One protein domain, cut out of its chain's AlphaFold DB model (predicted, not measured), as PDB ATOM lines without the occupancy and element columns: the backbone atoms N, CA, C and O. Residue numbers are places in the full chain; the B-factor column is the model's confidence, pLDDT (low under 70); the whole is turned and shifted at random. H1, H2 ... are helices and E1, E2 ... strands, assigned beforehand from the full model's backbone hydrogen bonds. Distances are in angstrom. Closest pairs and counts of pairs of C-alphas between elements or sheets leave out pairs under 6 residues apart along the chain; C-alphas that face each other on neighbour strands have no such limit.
ATOM      1  N   ARG A   2     -78.608 195.957 -13.753       56.81
ATOM      2  CA  ARG A   2     -78.030 195.173 -14.885       56.81
ATOM      3  C   ARG A   2     -76.930 194.171 -14.486       56.81
ATOM      4  O   ARG A   2     -76.778 193.155 -15.156       56.81
ATOM      5  N   SER A   3     -76.171 194.459 -13.432       62.28
ATOM      6  CA  SER A   3     -75.160 193.560 -12.853       62.28
ATOM      7  C   SER A   3     -75.793 192.454 -12.005       62.28
ATOM      8  O   SER A   3     -75.405 191.302 -12.133       62.28
ATOM      9  N   GLU A   4     -76.819 192.793 -11.222       69.94
ATOM     10  CA  GLU A   4     -77.538 191.876 -10.319       69.94
ATOM     11  C   GLU A   4     -78.175 190.676 -11.043       69.94
ATOM     12  O   GLU A   4     -78.170 189.565 -10.523       69.94
ATOM     13  N   LEU A   5     -78.704 190.873 -12.258       77.56
ATOM     14  CA  LEU A   5     -79.349 189.793 -13.019       77.56
ATOM     15  C   LEU A   5     -78.336 188.812 -13.628       77.56
ATOM     16  O   LEU A   5     -78.601 187.617 -13.695       77.56
ATOM     17  N   LEU A   6     -77.162 189.300 -14.041       78.06
ATOM     18  CA  LEU A   6     -76.068 188.428 -14.472       78.06
ATOM     19  C   LEU A   6     -75.479 187.681 -13.271       78.06
ATOM     20  O   LEU A   6     -75.195 186.493 -13.359       78.06
ATOM     21  N   ASP A   7     -75.320 188.373 -12.145       79.31
ATOM     22  CA  ASP A   7     -74.772 187.790 -10.930       79.31
ATOM     23  C   ASP A   7     -75.635 186.634 -10.397       79.31
ATOM     24  O   ASP A   7     -75.119 185.547 -10.118       79.31
ATOM     25  N   SER A   8     -76.958 186.810 -10.362       81.88
ATOM     26  CA  SER A   8     -77.887 185.749  -9.958       81.88
ATOM     27  C   SER A   8     -77.858 184.549 -10.910       81.88
ATOM     28  O   SER A   8     -77.842 183.407 -10.450       81.88
ATOM     29  N   GLN A   9     -77.753 184.781 -12.225       83.19
ATOM     30  CA  GLN A   9     -77.596 183.713 -13.217       83.19
ATOM     31  C   GLN A   9     -76.298 182.919 -13.023       83.19
ATOM     32  O   GLN A   9     -76.322 181.690 -13.053       83.19
ATOM     33  N   LEU A  10     -75.167 183.596 -12.799       82.31
ATOM     34  CA  LEU A  10     -73.884 182.922 -12.566       82.31
ATOM     35  C   LEU A  10     -73.893 182.128 -11.253       82.31
ATOM     36  O   LEU A  10     -73.334 181.035 -11.197       82.31
ATOM     37  N   SER A  11     -74.560 182.655 -10.226       84.81
ATOM     38  CA  SER A  11     -74.737 181.984  -8.933       84.81
ATOM     39  C   SER A  11     -75.555 180.703  -9.072       84.81
ATOM     40  O   SER A  11     -75.137 179.648  -8.596       84.81
ATOM     41  N   ALA A  12     -76.692 180.776  -9.772       85.81
ATOM     42  CA  ALA A  12     -77.533 179.616 -10.044       85.81
ATOM     43  C   ALA A  12     -76.762 178.550 -10.835       85.81
ATOM     44  O   ALA A  12     -76.751 177.382 -10.448       85.81
ATOM     45  N   LEU A  13     -76.035 178.970 -11.877       85.62
ATOM     46  CA  LEU A  13     -75.242 178.070 -12.705       85.62
ATOM     47  C   LEU A  13     -74.152 177.355 -11.898       85.62
ATOM     48  O   LEU A  13     -74.000 176.147 -12.034       85.62
ATOM     49  N   LEU A  14     -73.417 178.060 -11.032       85.62
ATOM     50  CA  LEU A  14     -72.422 177.442 -10.145       85.62
ATOM     51  C   LEU A  14     -73.059 176.459  -9.157       85.62
ATOM     52  O   LEU A  14     -72.522 175.371  -8.935       85.62
ATOM     53  N   GLY A  15     -74.228 176.815  -8.620       86.25
ATOM     54  CA  GLY A  15     -74.995 175.975  -7.707       86.25
ATOM     55  C   GLY A  15     -75.409 174.628  -8.306       86.25
ATOM     56  O   GLY A  15     -75.469 173.645  -7.569       86.25
ATOM     57  N   GLU A  16     -75.629 174.533  -9.623       89.06
ATOM     58  CA  GLU A  16     -75.953 173.265 -10.305       89.06
ATOM     59  C   GLU A  16     -74.793 172.257 -10.300       89.06
ATOM     60  O   GLU A  16     -75.020 171.047 -10.284       89.06
ATOM     61  N   TYR A  17     -73.553 172.746 -10.285       90.62
ATOM     62  CA  TYR A  17     -72.347 171.913 -10.340       90.62
ATOM     63  C   TYR A  17     -71.670 171.731  -8.982       90.62
ATOM     64  O   TYR A  17     -70.671 171.021  -8.900       90.62
ATOM     65  N   ALA A  18     -72.202 172.340  -7.920       92.00
ATOM     66  CA  ALA A  18     -71.679 172.174  -6.573       92.00
ATOM     67  C   ALA A  18     -71.839 170.733  -6.073       92.00
ATOM     68  O   ALA A  18     -72.887 170.107  -6.254       92.00
ATOM     69  N   MET A  19     -70.794 170.210  -5.437       93.31
ATOM     70  CA  MET A  19     -70.845 168.910  -4.779       93.31
ATOM     71  C   MET A  19     -71.532 169.049  -3.415       93.31
ATOM     72  O   MET A  19     -71.143 169.931  -2.646       93.31
ATOM     73  N   PRO A  20     -72.512 168.190  -3.079       92.38
ATOM     74  CA  PRO A  20     -73.097 168.177  -1.742       92.38
ATOM     75  C   PRO A  20     -72.031 167.904  -0.676       92.38
ATOM     76  O   PRO A  20     -71.177 167.031  -0.854       92.38
ATOM     77  N   LYS A  21     -72.067 168.637   0.443       90.62
ATOM     78  CA  LYS A  21     -71.039 168.531   1.497       90.62
ATOM     79  C   LYS A  21     -71.012 167.133   2.116       90.62
ATOM     80  O   LYS A  21     -69.943 166.619   2.437       90.62
ATOM     81  N   GLU A  22     -72.170 166.486   2.190       91.00
ATOM     82  CA  GLU A  22     -72.333 165.104   2.630       91.00
ATOM     83  C   GLU A  22     -71.640 164.073   1.717       91.00
ATOM     84  O   GLU A  22     -71.352 162.969   2.168       91.00
ATOM     85  N   TRP A  23     -71.335 164.410   0.455       93.56
ATOM     86  CA  TRP A  23     -70.640 163.507  -0.472       93.56
ATOM     87  C   TRP A  23     -69.121 163.588  -0.338       93.56
ATOM     88  O   TRP A  23     -68.434 162.627  -0.668       93.56
ATOM     89  N   VAL A  24     -68.579 164.697   0.167       93.50
ATOM     90  CA  VAL A  24     -67.129 164.962   0.168       93.50
ATOM     91  C   VAL A  24     -66.356 163.910   0.960       93.50
ATOM     92  O   VAL A  24     -65.372 163.365   0.460       93.50
ATOM     93  N   LEU A  25     -66.807 163.602   2.179       94.00
ATOM     94  CA  LEU A  25     -66.179 162.601   3.045       94.00
ATOM     95  C   LEU A  25     -66.245 161.181   2.455       94.00
ATOM     96  O   LEU A  25     -65.179 160.590   2.267       94.00
ATOM     97  N   PRO A  26     -67.427 160.621   2.113       94.75
ATOM     98  CA  PRO A  26     -67.495 159.273   1.549       94.75
ATOM     99  C   PRO A  26     -66.787 159.174   0.196       94.75
ATOM    100  O   PRO A  26     -66.189 158.144  -0.103       94.75
ATOM    101  N   PHE A  27     -66.792 160.238  -0.609       94.50
ATOM    102  CA  PHE A  27     -66.127 160.221  -1.905       94.50
ATOM    103  C   PHE A  27     -64.603 160.289  -1.785       94.50
ATOM    104  O   PHE A  27     -63.901 159.596  -2.517       94.50
ATOM    105  N   SER A  28     -64.089 161.061  -0.824       93.94
ATOM    106  CA  SER A  28     -62.654 161.089  -0.511       93.94
ATOM    107  C   SER A  28     -62.178 159.738   0.029       93.94
ATOM    108  O   SER A  28     -61.142 159.246  -0.402       93.94
ATOM    109  N   ALA A  29     -62.967 159.091   0.894       95.44
ATOM    110  CA  ALA A  29     -62.667 157.744   1.384       95.44
ATOM    111  C   ALA A  29     -62.661 156.699   0.251       95.44
ATOM    112  O   ALA A  29     -61.772 155.852   0.191       95.44
ATOM    113  N   LEU A  30     -63.624 156.781  -0.677       94.94
ATOM    114  CA  LEU A  30     -63.669 155.924  -1.862       94.94
ATOM    115  C   LEU A  30     -62.444 156.140  -2.767       94.94
ATOM    116  O   LEU A  30     -61.860 155.173  -3.250       94.94
ATOM    117  N   LEU A  31     -62.039 157.398  -2.972       94.38
ATOM    118  CA  LEU A  31     -60.838 157.750  -3.729       94.38
ATOM    119  C   LEU A  31     -59.580 157.131  -3.106       94.38
ATOM    120  O   LEU A  31     -58.773 156.551  -3.831       94.38
ATOM    121  N   ASP A  32     -59.422 157.235  -1.786       93.19
ATOM    122  CA  ASP A  32     -58.268 156.686  -1.067       93.19
ATOM    123  C   ASP A  32     -58.221 155.152  -1.157       93.19
ATOM    124  O   ASP A  32     -57.159 154.574  -1.400       93.19
ATOM    125  N   ALA A  33     -59.375 154.489  -1.037       93.56
ATOM    126  CA  ALA A  33     -59.483 153.041  -1.200       93.56
ATOM    127  C   ALA A  33     -59.107 152.592  -2.625       93.56
ATOM    128  O   ALA A  33     -58.318 151.662  -2.798       93.56
ATOM    129  N   GLU A  34     -59.616 153.276  -3.651       91.31
ATOM    130  CA  GLU A  34     -59.305 152.964  -5.050       91.31
ATOM    131  C   GLU A  34     -57.833 153.251  -5.386       91.31
ATOM    132  O   GLU A  34     -57.201 152.491  -6.119       91.31
ATOM    133  N   ALA A  35     -57.254 154.311  -4.816       90.19
ATOM    134  CA  ALA A  35     -55.834 154.626  -4.948       90.19
ATOM    135  C   ALA A  35     -54.942 153.530  -4.345       90.19
ATOM    136  O   ALA A  35     -53.951 153.120  -4.963       90.19
ATOM    137  N   ALA A  36     -55.303 153.033  -3.158       90.75
ATOM    138  CA  ALA A  36     -54.600 151.939  -2.498       90.75
ATOM    139  C   ALA A  36     -54.706 150.639  -3.309       90.75
ATOM    140  O   ALA A  36     -53.690 149.986  -3.552       90.75
ATOM    141  N   ASN A  37     -55.905 150.306  -3.798       90.88
ATOM    142  CA  ASN A  37     -56.129 149.144  -4.657       90.88
ATOM    143  C   ASN A  37     -55.323 149.235  -5.958       90.88
ATOM    144  O   ASN A  37     -54.611 148.296  -6.300       90.88
ATOM    145  N   TRP A 105     -53.497 160.183 -11.157       88.38
ATOM    146  CA  TRP A 105     -54.852 160.719 -11.290       88.38
ATOM    147  C   TRP A 105     -55.511 161.064  -9.942       88.38
ATOM    148  O   TRP A 105     -56.489 161.810  -9.924       88.38
ATOM    149  N   VAL A 106     -54.988 160.559  -8.819       91.44
ATOM    150  CA  VAL A 106     -55.604 160.702  -7.489       91.44
ATOM    151  C   VAL A 106     -55.578 162.150  -7.018       91.44
ATOM    152  O   VAL A 106     -56.602 162.675  -6.588       91.44
ATOM    153  N   GLU A 107     -54.435 162.821  -7.148       90.94
ATOM    154  CA  GLU A 107     -54.281 164.206  -6.699       90.94
ATOM    155  C   GLU A 107     -55.133 165.197  -7.521       90.94
ATOM    156  O   GLU A 107     -55.836 166.020  -6.929       90.94
ATOM    157  N   PRO A 108     -55.202 165.101  -8.865       91.81
ATOM    158  CA  PRO A 108     -56.182 165.844  -9.655       91.81
ATOM    159  C   PRO A 108     -57.638 165.612  -9.227       91.81
ATOM    160  O   PRO A 108     -58.400 166.576  -9.139       91.81
ATOM    161  N   VAL A 109     -58.031 164.366  -8.928       93.75
ATOM    162  CA  VAL A 109     -59.394 164.067  -8.450       93.75
ATOM    163  C   VAL A 109     -59.631 164.674  -7.069       93.75
ATOM    164  O   VAL A 109     -60.683 165.274  -6.855       93.75
ATOM    165  N   ARG A 110     -58.660 164.600  -6.149       94.06
ATOM    166  CA  ARG A 110     -58.750 165.219  -4.817       94.06
ATOM    167  C   ARG A 110     -58.948 166.732  -4.913       94.06
ATOM    168  O   ARG A 110     -59.850 167.272  -4.272       94.06
ATOM    169  N   ASN A 111     -58.157 167.399  -5.750       93.44
ATOM    170  CA  ASN A 111     -58.291 168.834  -6.001       93.44
ATOM    171  C   ASN A 111     -59.654 169.180  -6.608       93.44
ATOM    172  O   ASN A 111     -60.300 170.136  -6.184       93.44
ATOM    173  N   TRP A 112     -60.138 168.365  -7.546       94.69
ATOM    174  CA  TRP A 112     -61.465 168.544  -8.123       94.69
ATOM    175  C   TRP A 112     -62.594 168.378  -7.092       94.69
ATOM    176  O   TRP A 112     -63.525 169.181  -7.105       94.69
ATOM    177  N   ILE A 113     -62.509 167.403  -6.178       94.19
ATOM    178  CA  ILE A 113     -63.478 167.233  -5.080       94.19
ATOM    179  C   ILE A 113     -63.532 168.503  -4.221       94.19
ATOM    180  O   ILE A 113     -64.620 169.017  -3.963       94.19
ATOM    181  N   GLN A 114     -62.372 169.041  -3.828       92.81
ATOM    182  CA  GLN A 114     -62.289 170.272  -3.031       92.81
ATOM    183  C   GLN A 114     -62.829 171.497  -3.775       92.81
ATOM    184  O   GLN A 114     -63.527 172.329  -3.193       92.81
ATOM    185  N   ASP A 115     -62.518 171.623  -5.065       91.56
ATOM    186  CA  ASP A 115     -63.034 172.702  -5.903       91.56
ATOM    187  C   ASP A 115     -64.557 172.605  -6.038       91.56
ATOM    188  O   ASP A 115     -65.259 173.597  -5.848       91.56
ATOM    189  N   ALA A 116     -65.082 171.409  -6.319       92.38
ATOM    190  CA  ALA A 116     -66.510 171.161  -6.470       92.38
ATOM    191  C   ALA A 116     -67.289 171.399  -5.167       92.38
ATOM    192  O   ALA A 116     -68.409 171.912  -5.217       92.38
ATOM    193  N   SER A 117     -66.704 171.077  -4.008       92.44
ATOM    194  CA  SER A 117     -67.333 171.293  -2.699       92.44
ATOM    195  C   SER A 117     -67.381 172.756  -2.264       92.44
ATOM    196  O   SER A 117     -68.092 173.071  -1.319       92.44
ATOM    197  N   ARG A 118     -66.603 173.637  -2.906       90.19
ATOM    198  CA  ARG A 118     -66.571 175.082  -2.624       90.19
ATOM    199  C   ARG A 118     -67.471 175.893  -3.556       90.19
ATOM    200  O   ARG A 118     -67.664 177.084  -3.329       90.19
ATOM    201  N   LEU A 119     -68.017 175.289  -4.615       89.00
ATOM    202  CA  LEU A 119     -68.812 176.020  -5.610       89.00
ATOM    203  C   LEU A 119     -70.078 176.654  -5.017       89.00
ATOM    204  O   LEU A 119     -70.496 177.701  -5.503       89.00
ATOM    205  N   ASP A 120     -70.669 176.069  -3.972       86.88
ATOM    206  CA  ASP A 120     -71.842 176.626  -3.285       86.88
ATOM    207  C   ASP A 120     -71.504 177.902  -2.496       86.88
ATOM    208  O   ASP A 120     -72.276 178.858  -2.491       86.88
ATOM    209  N   GLU A 121     -70.339 177.937  -1.852       86.12
ATOM    210  CA  GLU A 121     -69.799 179.107  -1.159       86.12
ATOM    211  C   GLU A 121     -69.425 180.198  -2.164       86.12
ATOM    212  O   GLU A 121     -69.769 181.365  -1.981       86.12
ATOM    213  N   MET A 122     -68.806 179.816  -3.282       84.25
ATOM    214  CA  MET A 122     -68.433 180.752  -4.345       84.25
ATOM    215  C   MET A 122     -69.649 181.318  -5.086       84.25
ATOM    216  O   MET A 122     -69.624 182.475  -5.505       84.25
ATOM    217  N   ALA A 123     -70.735 180.549  -5.202       82.38
ATOM    218  CA  ALA A 123     -72.003 181.028  -5.746       82.38
ATOM    219  C   ALA A 123     -72.632 182.137  -4.883       82.38
ATOM    220  O   ALA A 123     -73.317 182.997  -5.425       82.38
ATOM    221  N   LYS A 124     -72.378 182.147  -3.566       82.19
ATOM    222  CA  LYS A 124     -72.906 183.148  -2.619       82.19
ATOM    223  C   LYS A 124     -72.103 184.451  -2.578       82.19
ATOM    224  O   LYS A 124     -72.560 185.407  -1.964       82.19
ATOM    225  N   SER A 125     -70.917 184.492  -3.187       79.62
ATOM    226  CA  SER A 125     -70.128 185.727  -3.291       79.62
ATOM    227  C   SER A 125     -70.895 186.781  -4.093       79.62
ATOM    228  O   SER A 125     -71.505 186.439  -5.096       79.62
ATOM    229  N   GLU A 126     -70.853 188.056  -3.713       72.38
ATOM    230  CA  GLU A 126     -71.464 189.148  -4.499       72.38
ATOM    231  C   GLU A 126     -70.526 189.674  -5.609       72.38
ATOM    232  O   GLU A 126     -70.899 190.532  -6.409       72.38
ATOM    233  N   ASP A 127     -69.298 189.148  -5.684       77.12
ATOM    234  CA  ASP A 127     -68.271 189.585  -6.631       77.12
ATOM    235  C   ASP A 127     -68.245 188.727  -7.913       77.12
ATOM    236  O   ASP A 127     -67.871 187.549  -7.911       77.12
ATOM    237  N   ILE A 128     -68.603 189.340  -9.045       71.06
ATOM    238  CA  ILE A 128     -68.637 188.695 -10.371       71.06
ATOM    239  C   ILE A 128     -67.251 188.164 -10.813       71.06
ATOM    240  O   ILE A 128     -67.180 187.016 -11.272       71.06
ATOM    241  N   PRO A 129     -66.137 188.924 -10.704       76.69
ATOM    242  CA  PRO A 129     -64.787 188.411 -10.952       76.69
ATOM    243  C   PRO A 129     -64.472 187.108 -10.207       76.69
ATOM    244  O   PRO A 129     -63.929 186.178 -10.813       76.69
ATOM    245  N   SER A 130     -64.885 187.000  -8.944       77.88
ATOM    246  CA  SER A 130     -64.694 185.800  -8.123       77.88
ATOM    247  C   SER A 130     -65.441 184.562  -8.650       77.88
ATOM    248  O   SER A 130     -64.989 183.439  -8.428       77.88
ATOM    249  N   LYS A 131     -66.529 184.733  -9.418       79.88
ATOM    250  CA  LYS A 131     -67.305 183.636 -10.044       79.88
ATOM    251  C   LYS A 131     -66.724 183.151 -11.372       79.88
ATOM    252  O   LYS A 131     -66.991 182.026 -11.799       79.88
ATOM    253  N   LYS A 132     -65.885 183.961 -12.026       80.00
ATOM    254  CA  LYS A 132     -65.308 183.641 -13.341       80.00
ATOM    255  C   LYS A 132     -64.347 182.451 -13.291       80.00
ATOM    256  O   LYS A 132     -64.426 181.574 -14.147       80.00
ATOM    257  N   SER A 133     -63.454 182.416 -12.300       84.12
ATOM    258  CA  SER A 133     -62.473 181.328 -12.156       84.12
ATOM    259  C   SER A 133     -63.146 179.960 -11.915       84.12
ATOM    260  O   SER A 133     -62.840 179.021 -12.652       84.12
ATOM    261  N   PRO A 134     -64.135 179.831 -11.008       84.56
ATOM    262  CA  PRO A 134     -64.938 178.614 -10.847       84.56
ATOM    263  C   PRO A 134     -65.652 178.156 -12.114       84.56
ATOM    264  O   PRO A 134     -65.566 176.988 -12.482       84.56
ATOM    265  N   LEU A 135     -66.311 179.072 -12.830       84.12
ATOM    266  CA  LEU A 135     -66.983 178.740 -14.089       84.12
ATOM    267  C   LEU A 135     -65.987 178.233 -15.136       84.12
ATOM    268  O   LEU A 135     -66.271 177.281 -15.858       84.12
ATOM    269  N   GLN A 136     -64.789 178.813 -15.191       85.31
ATOM    270  CA  GLN A 136     -63.733 178.324 -16.070       85.31
ATOM    271  C   GLN A 136     -63.237 176.926 -15.666       85.31
ATOM    272  O   GLN A 136     -62.916 176.134 -16.546       85.31
ATOM    273  N   LYS A 137     -63.219 176.571 -14.375       86.38
ATOM    274  CA  LYS A 137     -62.921 175.195 -13.934       86.38
ATOM    275  C   LYS A 137     -64.021 174.204 -14.338       86.38
ATOM    276  O   LYS A 137     -63.709 173.101 -14.780       86.38
ATOM    277  N   VAL A 138     -65.289 174.612 -14.241       85.88
ATOM    278  CA  VAL A 138     -66.455 173.774 -14.583       85.88
ATOM    279  C   VAL A 138     -66.571 173.529 -16.089       85.88
ATOM    280  O   VAL A 138     -66.789 172.398 -16.523       85.88
ATOM    281  N   PHE A 139     -66.413 174.575 -16.898       85.25
ATOM    282  CA  PHE A 139     -66.665 174.530 -18.342       85.25
ATOM    283  C   PHE A 139     -65.389 174.483 -19.193       85.25
ATOM    284  O   PHE A 139     -65.450 174.175 -20.384       85.25
ATOM    285  N   GLY A 140     -64.221 174.774 -18.621       84.31
ATOM    286  CA  GLY A 140     -62.973 174.880 -19.372       84.31
ATOM    287  C   GLY A 140     -63.070 175.915 -20.496       84.31
ATOM    288  O   GLY A 140     -63.630 176.999 -20.331       84.31
ATOM    289  N   LEU A 141     -62.556 175.549 -21.672       79.19
ATOM    290  CA  LEU A 141     -62.635 176.363 -22.891       79.19
ATOM    291  C   LEU A 141     -64.037 176.381 -23.529       79.19
ATOM    292  O   LEU A 141     -64.265 177.125 -24.480       79.19
ATOM    293  N   ASN A 142     -64.986 175.590 -23.016       79.31
ATOM    294  CA  ASN A 142     -66.354 175.549 -23.538       79.31
ATOM    295  C   ASN A 142     -67.244 176.659 -22.964       79.31
ATOM    296  O   ASN A 142     -68.396 176.773 -23.382       79.31
ATOM    297  N   LEU A 143     -66.744 177.463 -22.017       79.88
ATOM    298  CA  LEU A 143     -67.486 178.591 -21.464       79.88
ATOM    299  C   LEU A 143     -67.681 179.668 -22.534       79.88
ATOM    300  O   LEU A 143     -66.722 180.289 -22.993       79.88
ATOM    301  N   ARG A 144     -68.933 179.927 -22.911       77.00
ATOM    302  CA  ARG A 144     -69.305 181.006 -23.827       77.00
ATOM    303  C   ARG A 144     -70.329 181.909 -23.161       77.00
ATOM    304  O   ARG A 144     -71.233 181.447 -22.473       77.00
ATOM    305  N   ILE A 145     -70.199 183.209 -23.397       74.00
ATOM    306  CA  ILE A 145     -71.233 184.178 -23.041       74.00
ATOM    307  C   ILE A 145     -72.001 184.468 -24.325       74.00
ATOM    308  O   ILE A 145     -71.459 185.073 -25.247       74.00
ATOM    309  N   HIS A 146     -73.245 184.008 -24.404       68.38
ATOM    310  CA  HIS A 146     -74.116 184.248 -25.552       68.38
ATOM    311  C   HIS A 146     -75.435 184.843 -25.072       68.38
ATOM    312  O   HIS A 146     -76.009 184.365 -24.101       68.38
ATOM    313  N   ALA A 147     -75.912 185.899 -25.736       61.84
ATOM    314  CA  ALA A 147     -77.151 186.593 -25.365       61.84
ATOM    315  C   ALA A 147     -77.235 186.994 -23.873       61.84
ATOM    316  O   ALA A 147     -78.318 187.051 -23.306       61.84
ATOM    317  N   ARG A 148     -76.086 187.334 -23.263       64.62
ATOM    318  CA  ARG A 148     -75.935 187.689 -21.835       64.62
ATOM    319  C   ARG A 148     -76.125 186.532 -20.851       64.62
ATOM    320  O   ARG A 148     -76.210 186.787 -19.660       64.62
ATOM    321  N   GLU A 149     -76.087 185.294 -21.328       68.62
ATOM    322  CA  GLU A 149     -76.085 184.101 -20.490       68.62
ATOM    323  C   GLU A 149     -74.766 183.341 -20.643       68.62
ATOM    324  O   GLU A 149     -74.257 183.155 -21.755       68.62
ATOM    325  N   ALA A 150     -74.207 182.892 -19.519       69.94
ATOM    326  CA  ALA A 150     -73.091 181.959 -19.523       69.94
ATOM    327  C   ALA A 150     -73.620 180.555 -19.834       69.94
ATOM    328  O   ALA A 150     -74.440 180.014 -19.097       69.94
ATOM    329  N   ARG A 151     -73.164 179.967 -20.940       73.69
ATOM    330  CA  ARG A 151     -73.535 178.615 -21.365       73.69
ATOM    331  C   ARG A 151     -72.297 177.882 -21.869       73.69
ATOM    332  O   ARG A 151     -71.385 178.485 -22.431       73.69
ATOM    333  N   GLY A 152     -72.264 176.571 -21.689       77.75
ATOM    334  CA  GLY A 152     -71.155 175.745 -22.136       77.75
ATOM    335  C   GLY A 152     -71.375 174.286 -21.783       77.75
ATOM    336  O   GLY A 152     -72.209 173.967 -20.939       77.75
ATOM    337  N   ASN A 153     -70.605 173.407 -22.414       83.44
ATOM    338  CA  ASN A 153     -70.582 172.003 -22.029       83.44
ATOM    339  C   ASN A 153     -69.578 171.830 -20.882       83.44
ATOM    340  O   ASN A 153     -68.390 172.113 -21.092       83.44
ATOM    341  N   PRO A 154     -70.024 171.413 -19.682       86.44
ATOM    342  CA  PRO A 154     -69.125 171.182 -18.560       86.44
ATOM    343  C   PRO A 154     -68.122 170.081 -18.909       86.44
ATOM    344  O   PRO A 154     -68.409 169.197 -19.724       86.44
ATOM    345  N   ILE A 155     -66.941 170.111 -18.292       88.31
ATOM    346  CA  ILE A 155     -66.004 168.993 -18.433       88.31
ATOM    347  C   ILE A 155     -66.636 167.711 -17.851       88.31
ATOM    348  O   ILE A 155     -67.461 167.803 -16.932       88.31
ATOM    349  N   PRO A 156     -66.260 166.514 -18.345       89.81
ATOM    350  CA  PRO A 156     -66.940 165.264 -17.997       89.81
ATOM    351  C   PRO A 156     -67.157 165.015 -16.492       89.81
ATOM    352  O   PRO A 156     -68.260 164.594 -16.137       89.81
ATOM    353  N   PRO A 157     -66.203 165.327 -15.584       90.81
ATOM    354  CA  PRO A 157     -66.417 165.153 -14.144       90.81
ATOM    355  C   PRO A 157     -67.582 165.991 -13.586       90.81
ATOM    356  O   PRO A 157     -68.407 165.477 -12.833       90.81
ATOM    357  N   TYR A 158     -67.709 167.260 -13.992       91.31
ATOM    358  CA  TYR A 158     -68.812 168.126 -13.551       91.31
ATOM    359  C   TYR A 158     -70.143 167.771 -14.225       91.31
ATOM    360  O   TYR A 158     -71.194 167.876 -13.592       91.31
ATOM    361  N   ALA A 159     -70.115 167.300 -15.476       90.62
ATOM    362  CA  ALA A 159     -71.303 166.775 -16.151       90.62
ATOM    363  C   ALA A 159     -71.890 165.572 -15.390       90.62
ATOM    364  O   ALA A 159     -73.088 165.536 -15.105       90.62
ATOM    365  N   ALA A 160     -71.026 164.623 -15.013       91.00
ATOM    366  CA  ALA A 160     -71.400 163.446 -14.236       91.00
ATOM    367  C   ALA A 160     -71.894 163.818 -12.827       91.00
ATOM    368  O   ALA A 160     -72.887 163.259 -12.367       91.00
ATOM    369  N   LEU A 161     -71.267 164.805 -12.173       92.31
ATOM    370  CA  LEU A 161     -71.708 165.312 -10.867       92.31
ATOM    371  C   LEU A 161     -73.133 165.871 -10.926       92.31
ATOM    372  O   LEU A 161     -73.979 165.493 -10.116       92.31
ATOM    373  N   ARG A 162     -73.421 166.726 -11.914       90.81
ATOM    374  CA  ARG A 162     -74.768 167.274 -12.125       90.81
ATOM    375  C   ARG A 162     -75.784 166.162 -12.391       90.81
ATOM    376  O   ARG A 162     -76.854 166.166 -11.792       90.81
ATOM    377  N   ALA A 163     -75.444 165.192 -13.240       90.06
ATOM    378  CA  ALA A 163     -76.320 164.057 -13.536       90.06
ATOM    379  C   ALA A 163     -76.621 163.209 -12.287       90.06
ATOM    380  O   ALA A 163     -77.772 162.854 -12.054       90.06
ATOM    381  N   ALA A 164     -75.618 162.947 -11.442       89.25
ATOM    382  CA  ALA A 164     -75.784 162.195 -10.198       89.25
ATOM    383  C   ALA A 164     -76.658 162.924  -9.160       89.25
ATOM    384  O   ALA A 164     -77.329 162.282  -8.349       89.25
ATOM    385  N   ARG A 165     -76.649 164.264  -9.166       88.38
ATOM    386  CA  ARG A 165     -77.528 165.078  -8.313       88.38
ATOM    387  C   ARG A 165     -78.975 165.079  -8.790       88.38
ATOM    388  O   ARG A 165     -79.868 165.129  -7.956       88.38
ATOM    389  N   ILE A 166     -79.184 165.051 -10.107       86.50
ATOM    390  CA  ILE A 166     -80.519 165.028 -10.720       86.50
ATOM    391  C   ILE A 166     -81.129 163.626 -10.656       86.50
ATOM    392  O   ILE A 166     -82.348 163.512 -10.653       86.50
ATOM    393  N   SER A 167     -80.319 162.561 -10.601       82.06
ATOM    394  CA  SER A 167     -80.867 161.212 -10.497       82.06
ATOM    395  C   SER A 167     -81.661 161.044  -9.201       82.06
ATOM    396  O   SER A 167     -81.159 161.332  -8.108       82.06
ATOM    397  N   ASP A 168     -82.899 160.573  -9.341       61.25
ATOM    398  CA  ASP A 168     -83.838 160.392  -8.239       61.25
ATOM    399  C   ASP A 168     -83.252 159.488  -7.136       61.25
ATOM    400  O   ASP A 168     -82.298 158.726  -7.347       61.25
ATOM    401  N   GLY A 169     -83.800 159.594  -5.921       63.88
ATOM    402  CA  GLY A 169     -83.305 158.931  -4.701       63.88
ATOM    403  C   GLY A 169     -83.273 157.395  -4.729       63.88
ATOM    404  O   GLY A 169     -82.923 156.781  -3.727       63.88
ATOM    405  N   GLU A 170     -83.614 156.772  -5.856       71.94
ATOM    406  CA  GLU A 170     -83.591 155.325  -6.063       71.94
ATOM    407  C   GLU A 170     -82.170 154.759  -6.165       71.94
ATOM    408  O   GLU A 170     -81.953 153.592  -5.846       71.94
ATOM    409  N   THR A 171     -81.178 155.558  -6.585       80.06
ATOM    410  CA  THR A 171     -79.790 155.073  -6.667       80.06
ATOM    411  C   THR A 171     -79.056 155.260  -5.334       80.06
ATOM    412  O   THR A 171     -78.902 156.403  -4.890       80.06
ATOM    413  N   PRO A 172     -78.517 154.186  -4.723       89.06
ATOM    414  CA  PRO A 172     -77.648 154.289  -3.557       89.06
ATOM    415  C   PRO A 172     -76.484 155.258  -3.782       89.06
ATOM    416  O   PRO A 172     -75.855 155.252  -4.843       89.06
ATOM    417  N   LEU A 173     -76.148 156.045  -2.755       87.50
ATOM    418  CA  LEU A 173     -75.053 157.018  -2.814       87.50
ATOM    419  C   LEU A 173     -73.727 156.376  -3.250       87.50
ATOM    420  O   LEU A 173     -73.021 156.951  -4.070       87.50
ATOM    421  N   ALA A 174     -73.425 155.168  -2.766       88.50
ATOM    422  CA  ALA A 174     -72.215 154.433  -3.138       88.50
ATOM    423  C   ALA A 174     -72.080 154.267  -4.663       88.50
ATOM    424  O   ALA A 174     -71.069 154.664  -5.233       88.50
ATOM    425  N   LEU A 175     -73.139 153.811  -5.342       89.38
ATOM    426  CA  LEU A 175     -73.139 153.619  -6.799       89.38
ATOM    427  C   LEU A 175     -73.003 154.943  -7.562       89.38
ATOM    428  O   LEU A 175     -72.342 155.004  -8.604       89.38
ATOM    429  N   LYS A 176     -73.595 156.026  -7.038       89.94
ATOM    430  CA  LYS A 176     -73.418 157.370  -7.608       89.94
ATOM    431  C   LYS A 176     -71.951 157.800  -7.531       89.94
ATOM    432  O   LYS A 176     -71.407 158.261  -8.533       89.94
ATOM    433  N   LEU A 177     -71.310 157.617  -6.375       92.12
ATOM    434  CA  LEU A 177     -69.910 157.992  -6.152       92.12
ATOM    435  C   LEU A 177     -68.932 157.119  -6.947       92.12
ATOM    436  O   LEU A 177     -67.969 157.645  -7.496       92.12
ATOM    437  N   GLU A 178     -69.191 155.820  -7.083       92.00
ATOM    438  CA  GLU A 178     -68.387 154.918  -7.920       92.00
ATOM    439  C   GLU A 178     -68.431 155.316  -9.398       92.00
ATOM    440  O   GLU A 178     -67.394 155.457 -10.055       92.00
ATOM    441  N   SER A 179     -69.634 155.568  -9.925       91.00
ATOM    442  CA  SER A 179     -69.800 156.062 -11.294       91.00
ATOM    443  C   SER A 179     -69.081 157.398 -11.484       91.00
ATOM    444  O   SER A 179     -68.352 157.589 -12.462       91.00
ATOM    445  N   LEU A 180     -69.218 158.312 -10.522       92.62
ATOM    446  CA  LEU A 180     -68.546 159.607 -10.533       92.62
ATOM    447  C   LEU A 180     -67.016 159.458 -10.540       92.62
ATOM    448  O   LEU A 180     -66.341 160.109 -11.342       92.62
ATOM    449  N   LEU A 181     -66.472 158.560  -9.710       92.06
ATOM    450  CA  LEU A 181     -65.041 158.267  -9.646       92.06
ATOM    451  C   LEU A 181     -64.513 157.772 -10.989       92.06
ATOM    452  O   LEU A 181     -63.457 158.212 -11.434       92.06
ATOM    453  N   LYS A 182     -65.262 156.896 -11.668       91.19
ATOM    454  CA  LYS A 182     -64.888 156.365 -12.983       91.19
ATOM    455  C   LYS A 182     -64.771 157.476 -14.031       91.19
ATOM    456  O   LYS A 182     -63.790 157.512 -14.783       91.19
ATOM    457  N   HIS A 183     -65.734 158.400 -14.067       90.12
ATOM    458  CA  HIS A 183     -65.701 159.551 -14.976       90.12
ATOM    459  C   HIS A 183     -64.533 160.491 -14.654       90.12
ATOM    460  O   HIS A 183     -63.820 160.920 -15.564       90.12
ATOM    461  N   ALA A 184     -64.305 160.768 -13.367       90.44
ATOM    462  CA  ALA A 184     -63.204 161.605 -12.908       90.44
ATOM    463  C   ALA A 184     -61.845 160.981 -13.264       90.44
ATOM    464  O   ALA A 184     -61.045 161.607 -13.957       90.44
ATOM    465  N   ARG A 185     -61.621 159.714 -12.904       89.56
ATOM    466  CA  ARG A 185     -60.399 158.966 -13.227       89.56
ATOM    467  C   ARG A 185     -60.112 158.972 -14.722       89.56
ATOM    468  O   ARG A 185     -58.995 159.277 -15.112       89.56
ATOM    469  N   THR A 186     -61.110 158.694 -15.560       88.44
ATOM    470  CA  THR A 186     -60.928 158.682 -17.022       88.44
ATOM    471  C   THR A 186     -60.495 160.051 -17.545       88.44
ATOM    472  O   THR A 186     -59.615 160.133 -18.394       88.44
ATOM    473  N   ASN A 187     -61.078 161.134 -17.025       87.56
ATOM    474  CA  ASN A 187     -60.731 162.483 -17.458       87.56
ATOM    475  C   ASN A 187     -59.342 162.928 -16.981       87.56
ATOM    476  O   ASN A 187     -58.597 163.532 -17.749       87.56
ATOM    477  N   PHE A 188     -59.005 162.647 -15.722       87.06
ATOM    478  CA  PHE A 188     -57.767 163.117 -15.106       87.06
ATOM    479  C   PHE A 188     -56.564 162.204 -15.358       87.06
ATOM    480  O   PHE A 188     -55.441 162.669 -15.244       87.06
ATOM    481  N   ALA A 189     -56.770 160.942 -15.744       82.25
ATOM    482  CA  ALA A 189     -55.686 160.052 -16.168       82.25
ATOM    483  C   ALA A 189     -55.205 160.318 -17.609       82.25
ATOM    484  O   ALA A 189     -54.166 159.799 -18.004       82.25
ATOM    485  N   GLN A 190     -55.964 161.079 -18.407       66.75
ATOM    486  CA  GLN A 190     -55.631 161.423 -19.798       66.75
ATOM    487  C   GLN A 190     -54.894 162.767 -19.949       66.75
ATOM    488  O   GLN A 190     -54.507 163.113 -21.065       66.75
TER     489      GLN A 190
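This is residues 2 to 37 and 105 to 190 of the 191 residues of the protein "Recombinase" of Parcubacteria group bacterium Gr01-1014_91 (UniProt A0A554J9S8). Two pairs of antiparallel helices, H2 with H3 and H5 with H6, cross steeply, one pair over the other, at one end of an elongated body. At the other end H1 and H4 pack on the far part of kinked H3, and a tiny hairpin of strands, E1 and E2, packs on H1 through E2. The printed part has 122 residues, with six named helices and two named strands in the order H1 H2 H3 H4 E1 E2 H5 H6; the sheet E1 - E2 is antiparallel and the class is mostly helix. It is compact, with a radius of gyration of the C-alphas of 14.9 A, and spans 51 by 32 by 21 A.

E1, residues 144 to 146, and E2, residues 149 to 151, form an antiparallel hairpin, with N 144 and O 151 2.9 A apart and N 146 and O 149 3.0 A apart, within hydrogen-bond range. The closest C-alphas of E2 and H1, residues 2 to 17, are those of Ala 150 and Leu 10, 7.1 A apart. H4, residues 128 to 142, is near E2 and touches H1 at a steep tilt of 51 degrees, closest at C-alphas Ile 128 and Asp 7, 6.2 A. The hub is H3, residues 106 to 123, with a kink of 32 degrees near residue 117. Its residues 116 to 123 touch H1, closest at C-alphas Ala 123 and Ser 11, 4.3 A. H3 and H4 are a helical hairpin, closest at C-alphas Met 122 and Lys 131, 6.5 A. H2, residues 21 to 37, touches H3 at a shallow tilt of 6 degrees, opposite ways, closest at C-alphas Lys 21 and Ser 117, 6.2 A. H5, residues 156 to 166, and H6, residues 173 to 188, are a helical hairpin at a shallow tilt of 17 degrees, closest at C-alphas Pro 157 and Ala 184, 4.9 A. H6 touches H2 at a steep tilt of 62 degrees, closest at C-alphas Leu 177 and Phe 27, 6.1 A. Every O i to N i+4 pair is within hydrogen-bond range in H5 and H6, against 10 of 12 in H1, 11 of 13 in H2, 12 of 14 in H3 and 7 of 11 in H4.

H1 is 24.4 A long from C-alpha 2 at (-78.030, 195.173, -14.885), H2 25.2 A, H3 26.2 A, H4 18.7 A, H5 15.4 A, and H6 22.1 A, ending at C-alpha 188 at (-57.767, 163.117, -15.106). E1 and E2 are 6.1 A each.

The C-alphas farthest apart, Arg 2 and Asn 37, are 52.0 A apart. Residues 38 to 104 are not printed; C-alphas 37 and 105 are 13.4 A apart across this cut. Of the links printed whole, H5 to H6 is short and the others are tight. The pLDDT is under 70 at residues 2 to 4, 146 to 150, 168 to 169 and 190.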